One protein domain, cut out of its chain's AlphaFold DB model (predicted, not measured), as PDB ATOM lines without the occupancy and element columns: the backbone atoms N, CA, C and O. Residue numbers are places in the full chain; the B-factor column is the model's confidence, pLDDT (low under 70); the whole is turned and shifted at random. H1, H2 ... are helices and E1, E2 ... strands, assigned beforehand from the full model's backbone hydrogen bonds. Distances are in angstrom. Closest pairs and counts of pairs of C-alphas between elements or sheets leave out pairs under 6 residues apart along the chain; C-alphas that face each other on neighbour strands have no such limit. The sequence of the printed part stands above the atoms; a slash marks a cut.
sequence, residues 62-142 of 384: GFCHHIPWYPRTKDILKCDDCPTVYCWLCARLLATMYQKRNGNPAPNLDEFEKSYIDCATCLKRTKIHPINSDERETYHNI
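This is residues 62 to 142 of the 384 residues of an uncharacterized protein of Tetranychus urticae (UniProt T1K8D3). Little of this model is regular structure: amid long loops a small antiparallel ribbon, E1 and E2, lies near the middle, with the long helix H1 toward one end and H3 toward the other. The 81 printed residues hold three named helices and two named strands, in the order E1, H1, H2, E2, H3; these hold 32 residues, mostly helix. The whole is compact, radius of gyration of the C-alphas 12.3 A, but elongated, spanning 41 by 24 by 19 A.

E1, residues 77 to 79, is the antiparallel neighbour of E2, residues 128 to 130; N 78 and O 129 are within hydrogen-bond range, 2.8 A. H1, residues 88 to 101, is close but not clearly touching H2, residues 109 to 112; their closest C-alphas, Arg 92 and Phe 112, are 6.8 A apart. H3, residues 133 to 140, is apart from E1, H1 and H2. In H1 and H3 every O i to N i+4 pair is within hydrogen-bond range; H2 is too short for one.

E1, 6.9 A long, begins at C-alpha 77 (-39.063, 2.593, -8.138). H1 measures 20.0 A, H2 5.1 A and E2 7.1 A. H3, 10.4 A, ends at C-alpha 140 (-33.028, 3.762, 4.861).

The farthest C-alphas, Gly 103 and Asn 141, are 41.2 A apart. The printed part has no cut; the H2 to E2 link is long. Confidence is low, for instance, at residues 69 to 74 and 137 to 142.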
ATOM      1  N   GLY A  62     -45.090   9.189  -5.247       71.69
ATOM      2  CA  GLY A  62     -45.852  10.059  -6.147       71.69
ATOM      3  C   GLY A  62     -47.306   9.648  -6.369       71.69
ATOM      4  O   GLY A  62     -48.029  10.342  -7.073       71.69
ATOM      5  N   PHE A  63     -47.737   8.518  -5.800       72.75
ATOM      6  CA  PHE A  63     -49.117   8.043  -5.858       72.75
ATOM      7  C   PHE A  63     -49.803   8.048  -4.488       72.75
ATOM      8  O   PHE A  63     -50.861   8.643  -4.329       72.75
ATOM      9  N   CYS A  64     -49.222   7.378  -3.485       69.88
ATOM     10  CA  CYS A  64     -49.856   7.261  -2.168       69.88
ATOM     11  C   CYS A  64     -49.413   8.335  -1.167       69.88
ATOM     12  O   CYS A  64     -49.952   8.361  -0.064       69.88
ATOM     13  N   HIS A  65     -48.429   9.171  -1.511       67.94
ATOM     14  CA  HIS A  65     -47.856  10.237  -0.677       67.94
ATOM     15  C   HIS A  65     -47.253   9.797   0.669       67.94
ATOM     16  O   HIS A  65     -46.861  10.634   1.475       67.94
ATOM     17  N   HIS A  66     -47.122   8.492   0.906       71.44
ATOM     18  CA  HIS A  66     -46.380   7.949   2.041       71.44
ATOM     19  C   HIS A  66     -44.913   7.751   1.663       71.44
ATOM     20  O   HIS A  66     -44.596   7.627   0.480       71.44
ATOM     21  N   ILE A  67     -44.027   7.665   2.660       70.19
ATOM     22  CA  ILE A  67     -42.638   7.246   2.433       70.19
ATOM     23  C   ILE A  67     -42.670   5.887   1.706       70.19
ATOM     24  O   ILE A  67     -43.323   4.966   2.215       70.19
ATOM     25  N   PRO A  68     -42.037   5.753   0.524       70.00
ATOM     26  CA  PRO A  68     -42.038   4.526  -0.244       70.00
ATOM     27  C   PRO A  68     -41.604   3.343   0.605       70.00
ATOM     28  O   PRO A  68     -40.530   3.343   1.201       70.00
ATOM     29  N   TRP A  69     -42.467   2.333   0.668       64.69
ATOM     30  CA  TRP A  69     -42.272   1.193   1.548       64.69
ATOM     31  C   TRP A  69     -42.348  -0.117   0.776       64.69
ATOM     32  O   TRP A  69     -43.311  -0.364   0.044       64.69
ATOM     33  N   TYR A  70     -41.344  -0.968   0.990       59.97
ATOM     34  CA  TYR A  70     -41.397  -2.390   0.682       59.97
ATOM     35  C   TYR A  70     -40.377  -3.153   1.554       59.97
ATOM     36  O   TYR A  70     -39.294  -2.619   1.810       59.97
ATOM     37  N   PRO A  71     -40.677  -4.388   2.017       47.84
ATOM     38  CA  PRO A  71     -39.793  -5.184   2.886       47.84
ATOM     39  C   PRO A  71     -38.397  -5.460   2.300       47.84
ATOM     40  O   PRO A  71     -37.491  -5.862   3.029       47.84
ATOM     41  N   ARG A  72     -38.205  -5.218   1.000       50.44
ATOM     42  CA  ARG A  72     -36.908  -5.157   0.329       50.44
ATOM     43  C   ARG A  72     -36.826  -3.805  -0.387       50.44
ATOM     44  O   ARG A  72     -37.546  -3.546  -1.338       50.44
ATOM     45  N   THR A  73     -35.940  -2.914   0.039       48.56
ATOM     46  CA  THR A  73     -35.794  -1.571  -0.566       48.56
ATOM     47  C   THR A  73     -35.168  -1.560  -1.960       48.56
ATOM     48  O   THR A  73     -34.973  -0.496  -2.546       48.56
ATOM     49  N   LYS A  74     -34.884  -2.743  -2.520       53.03
ATOM     50  CA  LYS A  74     -34.625  -2.908  -3.954       53.03
ATOM     51  C   LYS A  74     -35.843  -2.537  -4.809       53.03
ATOM     52  O   LYS A  74     -35.672  -2.267  -5.988       53.03
ATOM     53  N   ASP A  75     -37.015  -2.420  -4.188       71.12
ATOM     54  CA  ASP A  75     -38.295  -2.314  -4.881       71.12
ATOM     55  C   ASP A  75     -38.904  -0.895  -4.805       71.12
ATOM     56  O   ASP A  75     -40.058  -0.682  -5.174       71.12
ATOM     57  N   ILE A  76     -38.149   0.106  -4.325       77.00
ATOM     58  CA  ILE A  76     -38.525   1.517  -4.526       77.00
ATOM     59  C   ILE A  76     -38.172   1.881  -5.965       77.00
ATOM     60  O   ILE A  76     -37.021   1.740  -6.384       77.00
ATOM     61  N   LEU A  77     -39.169   2.354  -6.705       85.81
ATOM     62  CA  LEU A  77     -39.063   2.593  -8.138       85.81
ATOM     63  C   LEU A  77     -39.093   4.090  -8.428       85.81
ATOM     64  O   LEU A  77     -39.877   4.823  -7.834       85.81
ATOM     65  N   LYS A  78     -38.257   4.550  -9.347       88.19
ATOM     66  CA  LYS A  78     -38.107   5.949  -9.739       88.19
ATOM     67  C   LYS A  78     -38.552   6.144 -11.178       88.19
ATOM     68  O   LYS A  78     -38.313   5.286 -12.021       88.19
ATOM     69  N   CYS A  79     -39.204   7.269 -11.437       87.25
ATOM     70  CA  CYS A  79     -39.526   7.740 -12.778       87.25
ATOM     71  C   CYS A  79     -38.248   8.171 -13.522       87.25
ATOM     72  O   CYS A  79     -37.448   8.919 -12.969       87.25
ATOM     73  N   ASP A  80     -38.090   7.796 -14.792       90.00
ATOM     74  CA  ASP A  80     -36.953   8.268 -15.606       90.00
ATOM     75  C   ASP A  80     -37.051   9.757 -15.936       90.00
ATOM     76  O   ASP A  80     -36.065  10.492 -15.914       90.00
ATOM     77  N   ASP A  81     -38.266  10.219 -16.227       83.19
ATOM     78  CA  ASP A  81     -38.501  11.585 -16.691       83.19
ATOM     79  C   ASP A  81     -38.524  12.654 -15.583       83.19
ATOM     80  O   ASP A  81     -38.570  13.851 -15.885       83.19
ATOM     81  N   CYS A  82     -38.594  12.263 -14.306       81.06
ATOM     82  CA  CYS A  82     -38.698  13.201 -13.187       81.06
ATOM     83  C   CYS A  82     -38.222  12.562 -11.869       81.06
ATOM     84  O   CYS A  82     -38.213  11.345 -11.748       81.06
ATOM     85  N   PRO A  83     -37.880  13.343 -10.831       78.81
ATOM     86  CA  PRO A  83     -37.321  12.807  -9.581       78.81
ATOM     87  C   PRO A  83     -38.329  12.043  -8.700       78.81
ATOM     88  O   PRO A  83     -38.012  11.706  -7.564       78.81
ATOM     89  N   THR A  84     -39.543  11.787  -9.187       82.62
ATOM     90  CA  THR A  84     -40.604  11.126  -8.423       82.62
ATOM     91  C   THR A  84     -40.292   9.652  -8.209       82.62
ATOM     92  O   THR A  84     -39.914   8.938  -9.140       82.62
ATOM     93  N   VAL A  85     -40.540   9.185  -6.990       82.94
ATOM     94  CA  VAL A  85     -40.423   7.781  -6.596       82.94
ATOM     95  C   VAL A  85     -41.789   7.162  -6.303       82.94
ATOM     96  O   VAL A  85     -42.766   7.857  -6.029       82.94
ATOM     97  N   TYR A  86     -41.859   5.840  -6.312       81.50
ATOM     98  CA  TYR A  86     -43.061   5.054  -6.083       81.50
ATOM     99  C   TYR A  86     -42.747   3.840  -5.211       81.50
ATOM    100  O   TYR A  86     -41.699   3.205  -5.344       81.50
ATOM    101  N   CYS A  87     -43.699   3.462  -4.352       77.94
ATOM    102  CA  CYS A  87     -43.710   2.110  -3.799       77.94
ATOM    103  C   CYS A  87     -43.888   1.112  -4.945       77.94
ATOM    104  O   CYS A  87     -44.691   1.367  -5.847       77.94
ATOM    105  N   TRP A  88     -43.268  -0.061  -4.837       80.12
ATOM    106  CA  TRP A  88     -43.456  -1.160  -5.783       80.12
ATOM    107  C   TRP A  88     -44.933  -1.433  -6.115       80.12
ATOM    108  O   TRP A  88     -45.334  -1.453  -7.277       80.12
ATOM    109  N   LEU A  89     -45.778  -1.544  -5.081       75.38
ATOM    110  CA  LEU A  89     -47.217  -1.784  -5.235       75.38
ATOM    111  C   LEU A  89     -47.933  -0.648  -5.978       75.38
ATOM    112  O   LEU A  89     -48.794  -0.900  -6.816       75.38
ATOM    113  N   CYS A  90     -47.578   0.605  -5.683       76.75
ATOM    114  CA  CYS A  90     -48.186   1.770  -6.325       76.75
ATOM    115  C   CYS A  90     -47.802   1.851  -7.803       76.75
ATOM    116  O   CYS A  90     -48.648   2.105  -8.655       76.75
ATOM    117  N   ALA A  91     -46.538   1.589  -8.106       81.94
ATOM    118  CA  ALA A  91     -46.041   1.511  -9.466       81.94
ATOM    119  C   ALA A  91     -46.714   0.386 -10.269       81.94
ATOM    120  O   ALA A  91     -47.148   0.617 -11.397       81.94
ATOM    121  N   ARG A  92     -46.882  -0.806  -9.682       77.81
ATOM    122  CA  ARG A  92     -47.590  -1.928 -10.322       77.81
ATOM    123  C   ARG A  92     -49.056  -1.611 -10.595       77.81
ATOM    124  O   ARG A  92     -49.577  -1.963 -11.656       77.81
ATOM    125  N   LEU A  93     -49.713  -0.903  -9.678       74.50
ATOM    126  CA  LEU A  93     -51.074  -0.415  -9.888       74.50
ATOM    127  C   LEU A  93     -51.140   0.558 -11.075       74.50
ATOM    128  O   LEU A  93     -51.989   0.386 -11.947       74.50
ATOM    129  N   LEU A  94     -50.220   1.524 -11.153       76.44
ATOM    130  CA  LEU A  94     -50.145   2.473 -12.270       76.44
ATOM    131  C   LEU A  94     -49.871   1.774 -13.610       76.44
ATOM    132  O   LEU A  94     -50.523   2.089 -14.604       76.44
ATOM    133  N   ALA A  95     -48.979   0.782 -13.634       77.12
ATOM    134  CA  ALA A  95     -48.722  -0.033 -14.823       77.12
ATOM    135  C   ALA A  95     -49.970  -0.814 -15.262       77.12
ATOM    136  O   ALA A  95     -50.310  -0.854 -16.443       77.12
ATOM    137  N   THR A  96     -50.703  -1.384 -14.304       74.56
ATOM    138  CA  THR A  96     -51.959  -2.099 -14.576       74.56
ATOM    139  C   THR A  96     -53.022  -1.166 -15.146       74.56
ATOM    140  O   THR A  96     -53.696  -1.515 -16.114       74.56
ATOM    141  N   MET A  97     -53.163   0.034 -14.577       70.75
ATOM    142  CA  MET A  97     -54.084   1.052 -15.084       70.75
ATOM    143  C   MET A  97     -53.732   1.470 -16.514       70.75
ATOM    144  O   MET A  97     -54.624   1.575 -17.356       70.75
ATOM    145  N   TYR A  98     -52.441   1.648 -16.801       76.19
ATOM    146  CA  TYR A  98     -51.954   1.959 -18.140       76.19
ATOM    147  C   TYR A  98     -52.289   0.846 -19.147       76.19
ATOM    148  O   TYR A  98     -52.804   1.131 -20.229       76.19
ATOM    149  N   GLN A  99     -52.060  -0.424 -18.798       75.94
ATOM    150  CA  GLN A  99     -52.391  -1.545 -19.687       75.94
ATOM    151  C   GLN A  99     -53.903  -1.670 -19.915       75.94
ATOM    152  O   GLN A  99     -54.336  -1.712 -21.068       75.94
ATOM    153  N   LYS A 100     -54.716  -1.607 -18.847       72.94
ATOM    154  CA  LYS A 100     -56.187  -1.661 -18.948       72.94
ATOM    155  C   LYS A 100     -56.738  -0.545 -19.848       72.94
ATOM    156  O   LYS A 100     -57.625  -0.806 -20.658       72.94
ATOM    157  N   ARG A 101     -56.194   0.678 -19.768       72.25
ATOM    158  CA  ARG A 101     -56.590   1.810 -20.635       72.25
ATOM    159  C   ARG A 101     -56.328   1.544 -22.121       72.25
ATOM    160  O   ARG A 101     -57.063   2.051 -22.960       72.25
ATOM    161  N   ASN A 102     -55.311   0.745 -22.433       79.50
ATOM    162  CA  ASN A 102     -54.941   0.373 -23.798       79.50
ATOM    163  C   ASN A 102     -55.568  -0.958 -24.254       79.50
ATOM    164  O   ASN A 102     -55.180  -1.483 -25.292       79.50
ATOM    165  N   GLY A 103     -56.520  -1.511 -23.493       81.94
ATOM    166  CA  GLY A 103     -57.173  -2.784 -23.820       81.94
ATOM    167  C   GLY A 103     -56.299  -4.020 -23.588       81.94
ATOM    168  O   GLY A 103     -56.663  -5.108 -24.026       81.94
ATOM    169  N   ASN A 104     -55.171  -3.870 -22.894       78.62
ATOM    170  CA  ASN A 104     -54.252  -4.960 -22.585       78.62
ATOM    171  C   ASN A 104     -54.522  -5.537 -21.182       78.62
ATOM    172  O   ASN A 104     -54.997  -4.816 -20.294       78.62
ATOM    173  N   PRO A 105     -54.197  -6.823 -20.949       75.19
ATOM    174  CA  PRO A 105     -54.259  -7.416 -19.618       75.19
ATOM    175  C   PRO A 105     -53.272  -6.746 -18.653       75.19
ATOM    176  O   PRO A 105     -52.318  -6.080 -19.057       75.19
ATOM    177  N   ALA A 106     -53.511  -6.922 -17.352       72.00
ATOM    178  CA  ALA A 106     -52.574  -6.475 -16.328       72.00
ATOM    179  C   ALA A 106     -51.203  -7.144 -16.547       72.00
ATOM    180  O   ALA A 106     -51.174  -8.345 -16.817       72.00
ATOM    181  N   PRO A 107     -50.088  -6.405 -16.407       69.88
ATOM    182  CA  PRO A 107     -48.774  -6.984 -16.626       69.88
ATOM    183  C   PRO A 107     -48.475  -8.012 -15.531       69.88
ATOM    184  O   PRO A 107     -48.708  -7.758 -14.338       69.88
ATOM    185  N   ASN A 108     -47.939  -9.164 -15.931       74.38
ATOM    186  CA  ASN A 108     -47.315 -10.086 -14.983       74.38
ATOM    187  C   ASN A 108     -46.015  -9.472 -14.411       74.38
ATOM    188  O   ASN A 108     -45.650  -8.340 -14.729       74.38
ATOM    189  N   LEU A 109     -45.340 -10.177 -13.500       65.94
ATOM    190  CA  LEU A 109     -44.134  -9.672 -12.829       65.94
ATOM    191  C   LEU A 109     -43.000  -9.338 -13.813       65.94
ATOM    192  O   LEU A 109     -42.439  -8.245 -13.743       65.94
ATOM    193  N   ASP A 110     -42.733 -10.223 -14.770       69.06
ATOM    194  CA  ASP A 110     -41.656 -10.050 -15.754       69.06
ATOM    195  C   ASP A 110     -41.976  -8.948 -16.778       69.06
ATOM    196  O   ASP A 110     -41.099  -8.238 -17.281       69.06
ATOM    197  N   GLU A 111     -43.258  -8.784 -17.097       73.50
ATOM    198  CA  GLU A 111     -43.764  -7.714 -17.952       73.50
ATOM    199  C   GLU A 111     -43.792  -6.371 -17.231       73.50
ATOM    200  O   GLU A 111     -43.619  -5.332 -17.873       73.50
ATOM    201  N   PHE A 112     -44.004  -6.359 -15.913       78.69
ATOM    202  CA  PHE A 112     -44.054  -5.137 -15.119       78.69
ATOM    203  C   PHE A 112     -42.727  -4.378 -15.183       78.69
ATOM    204  O   PHE A 112     -42.737  -3.171 -15.417       78.69
ATOM    205  N   GLU A 113     -41.592  -5.075 -15.098       72.19
ATOM    206  CA  GLU A 113     -40.259  -4.460 -15.218       72.19
ATOM    207  C   GLU A 113     -40.017  -3.807 -16.588       72.19
ATOM    208  O   GLU A 113     -39.184  -2.910 -16.734       72.19
ATOM    209  N   LYS A 114     -40.766  -4.232 -17.608       76.69
ATOM    210  CA  LYS A 114     -40.700  -3.704 -18.979       76.69
ATOM    211  C   LYS A 114     -41.849  -2.745 -19.295       76.69
ATOM    212  O   LYS A 114     -41.875  -2.162 -20.383       76.69
ATOM    213  N   SER A 115     -42.798  -2.590 -18.375       76.88
ATOM    214  CA  SER A 115     -44.023  -1.831 -18.590       76.88
ATOM    215  C   SER A 115     -43.792  -0.335 -18.451       76.88
ATOM    216  O   SER A 115     -42.963   0.141 -17.677       76.88
ATOM    217  N   TYR A 116     -44.576   0.419 -19.215       86.06
ATOM    218  CA  TYR A 116     -44.677   1.859 -19.042       86.06
ATOM    219  C   TYR A 116     -45.746   2.178 -18.003       86.06
ATOM    220  O   TYR A 116     -46.741   1.459 -17.880       86.06
ATOM    221  N   ILE A 117     -45.553   3.290 -17.302       83.25
ATOM    222  CA  ILE A 117     -46.577   3.905 -16.465       83.25
ATOM    223  C   ILE A 117     -46.837   5.333 -16.936       83.25
ATOM    224  O   ILE A 117     -45.942   5.993 -17.468       83.25
ATOM    225  N   ASP A 118     -48.040   5.831 -16.670       78.81
ATOM    226  CA  ASP A 118     -48.302   7.268 -16.693       78.81
ATOM    227  C   ASP A 118     -47.878   7.836 -15.332       78.81
ATOM    228  O   ASP A 118     -48.504   7.564 -14.302       78.81
ATOM    229  N   CYS A 119     -46.775   8.586 -15.299       78.75
ATOM    230  CA  CYS A 119     -46.281   9.177 -14.059       78.75
ATOM    231  C   CYS A 119     -47.312  10.165 -13.500       78.75
ATOM    232  O   CYS A 119     -47.621  11.172 -14.132       78.75
ATOM    233  N   ALA A 120     -47.796   9.927 -12.279       73.75
ATOM    234  CA  ALA A 120     -48.788  10.786 -11.625       73.75
ATOM    235  C   ALA A 120     -48.310  12.236 -11.397       73.75
ATOM    236  O   ALA A 120     -49.130  13.130 -11.209       73.75
ATOM    237  N   THR A 121     -46.995  12.474 -11.419       71.81
ATOM    238  CA  THR A 121     -46.403  13.787 -11.138       71.81
ATOM    239  C   THR A 121     -46.057  14.554 -12.409       71.81
ATOM    240  O   THR A 121     -46.467  15.702 -12.551       71.81
ATOM    241  N   CYS A 122     -45.310  13.954 -13.343       73.56
ATOM    242  CA  CYS A 122     -44.922  14.636 -14.584       73.56
ATOM    243  C   CYS A 122     -45.889  14.392 -15.750       73.56
ATOM    244  O   CYS A 122     -45.722  15.008 -16.802       73.56
ATOM    245  N   LEU A 123     -46.885  13.515 -15.574       79.75
ATOM    246  CA  LEU A 123     -47.905  13.141 -16.565       79.75
ATOM    247  C   LEU A 123     -47.336  12.586 -17.880       79.75
ATOM    248  O   LEU A 123     -48.053  12.477 -18.874       79.75
ATOM    249  N   LYS A 124     -46.051  12.226 -17.893       81.62
ATOM    250  CA  LYS A 124     -45.407  11.566 -19.024       81.62
ATOM    251  C   LYS A 124     -45.545  10.058 -18.899       81.62
ATOM    252  O   LYS A 124     -45.485   9.497 -17.801       81.62
ATOM    253  N   ARG A 125     -45.651   9.417 -20.058       88.38
ATOM    254  CA  ARG A 125     -45.448   7.981 -20.198       88.38
ATOM    255  C   ARG A 125     -43.961   7.693 -20.013       88.38
ATOM    256  O   ARG A 125     -43.162   8.037 -20.877       88.38
ATOM    257  N   THR A 126     -43.623   7.031 -18.919       88.62
ATOM    258  CA  THR A 126     -42.240   6.776 -18.499       88.62
ATOM    259  C   THR A 126     -42.048   5.297 -18.199       88.62
ATOM    260  O   THR A 126     -43.011   4.581 -17.896       88.62
ATOM    261  N   LYS A 127     -40.800   4.837 -18.237       89.38
ATOM    262  CA  LYS A 127     -40.414   3.629 -17.509       89.38
ATOM    263  C   LYS A 127     -40.095   3.978 -16.062       89.38
ATOM    264  O   LYS A 127     -39.948   5.151 -15.699       89.38
ATOM    265  N   ILE A 128     -40.067   2.943 -15.238       86.81
ATOM    266  CA  ILE A 128     -39.693   3.035 -13.839       86.81
ATOM    267  C   ILE A 128     -38.597   2.029 -13.540       86.81
ATOM    268  O   ILE A 128     -38.654   0.889 -13.992       86.81
ATOM    269  N   HIS A 129     -37.616   2.457 -12.757       87.00
ATOM    270  CA  HIS A 129     -36.443   1.651 -12.443       87.00
ATOM    271  C   HIS A 129     -36.164   1.665 -10.944       87.00
ATOM    272  O   HIS A 129     -36.505   2.640 -10.273       87.00
ATOM    273  N   PRO A 130     -35.544   0.611 -10.392       87.06
ATOM    274  CA  PRO A 130     -35.063   0.638  -9.020       87.06
ATOM    275  C   PRO A 130     -34.180   1.861  -8.766       87.06
ATOM    276  O   PRO A 130     -33.295   2.164  -9.568       87.06
ATOM    277  N   ILE A 131     -34.389   2.535  -7.635       81.75
ATOM    278  CA  ILE A 131     -33.451   3.567  -7.171       81.75
ATOM    279  C   ILE A 131     -32.051   2.967  -6.973       81.75
ATOM    280  O   ILE A 131     -31.906   1.776  -6.638       81.75
ATOM    281  N   ASN A 132     -31.023   3.794  -7.163       80.62
ATOM    282  CA  ASN A 132     -29.633   3.363  -7.009       80.62
ATOM    283  C   ASN A 132     -29.274   3.099  -5.528       80.62
ATOM    284  O   ASN A 132     -30.086   3.307  -4.622       80.62
ATOM    285  N   SER A 133     -28.071   2.575  -5.269       74.19
ATOM    286  CA  SER A 133     -27.605   2.249  -3.910       74.19
ATOM    287  C   SER A 133     -27.636   3.446  -2.965       74.19
ATOM    288  O   SER A 133     -28.062   3.300  -1.821       74.19
ATOM    289  N   ASP A 134     -27.240   4.613  -3.458       68.50
ATOM    290  CA  ASP A 134     -27.011   5.814  -2.655       68.50
ATOM    291  C   ASP A 134     -28.350   6.476  -2.290       68.50
ATOM    292  O   ASP A 134     -28.610   6.853  -1.143       68.50
ATOM    293  N   GLU A 135     -29.272   6.529  -3.253       72.00
ATOM    294  CA  GLU A 135     -30.667   6.910  -3.040       72.00
ATOM    295  C   GLU A 135     -31.332   5.951  -2.049       72.00
ATOM    296  O   GLU A 135     -32.024   6.378  -1.126       72.00
ATOM    297  N   ARG A 136     -31.086   4.643  -2.182       71.94
ATOM    298  CA  ARG A 136     -31.638   3.632  -1.272       71.94
ATOM    299  C   ARG A 136     -31.125   3.796   0.153       71.94
ATOM    300  O   ARG A 136     -31.911   3.695   1.094       71.94
ATOM    301  N   GLU A 137     -29.833   4.046   0.317       67.19
ATOM    302  CA  GLU A 137     -29.234   4.351   1.614       67.19
ATOM    303  C   GLU A 137     -29.860   5.608   2.230       67.19
ATOM    304  O   GLU A 137     -30.196   5.616   3.416       67.19
ATOM    305  N   THR A 138     -30.135   6.623   1.409       66.94
ATOM    306  CA  THR A 138     -30.830   7.840   1.846       66.94
ATOM    307  C   THR A 138     -32.212   7.522   2.424       66.94
ATOM    308  O   THR A 138     -32.519   7.977   3.525       66.94
ATOM    309  N   TYR A 139     -33.020   6.691   1.753       68.62
ATOM    310  CA  TYR A 139     -34.334   6.260   2.266       68.62
ATOM    311  C   TYR A 139     -34.239   5.457   3.565       68.62
ATOM    312  O   TYR A 139     -35.050   5.633   4.476       68.62
ATOM    313  N   HIS A 140     -33.244   4.577   3.665       66.12
ATOM    314  CA  HIS A 140     -33.028   3.762   4.861       66.12
ATOM    315  C   HIS A 140     -32.642   4.581   6.080       66.12
ATOM    316  O   HIS A 140     -33.041   4.232   7.190       66.12
ATOM    317  N   ASN A 141     -31.889   5.658   5.872       61.62
ATOM    318  CA  ASN A 141     -31.379   6.525   6.927       61.62
ATOM    319  C   ASN A 141     -32.383   7.594   7.379       61.62
ATOM    320  O   ASN A 141     -32.091   8.339   8.315       61.62
ATOM    321  N   ILE A 142     -33.583   7.650   6.785       63.62
ATOM    322  CA  ILE A 142     -34.655   8.530   7.261       63.62
ATOM    323  C   ILE A 142     -35.029   8.128   8.688       63.62
ATOM    324  O   ILE A 142     -35.498   7.013   8.935       63.62
TER     325      ILE A 142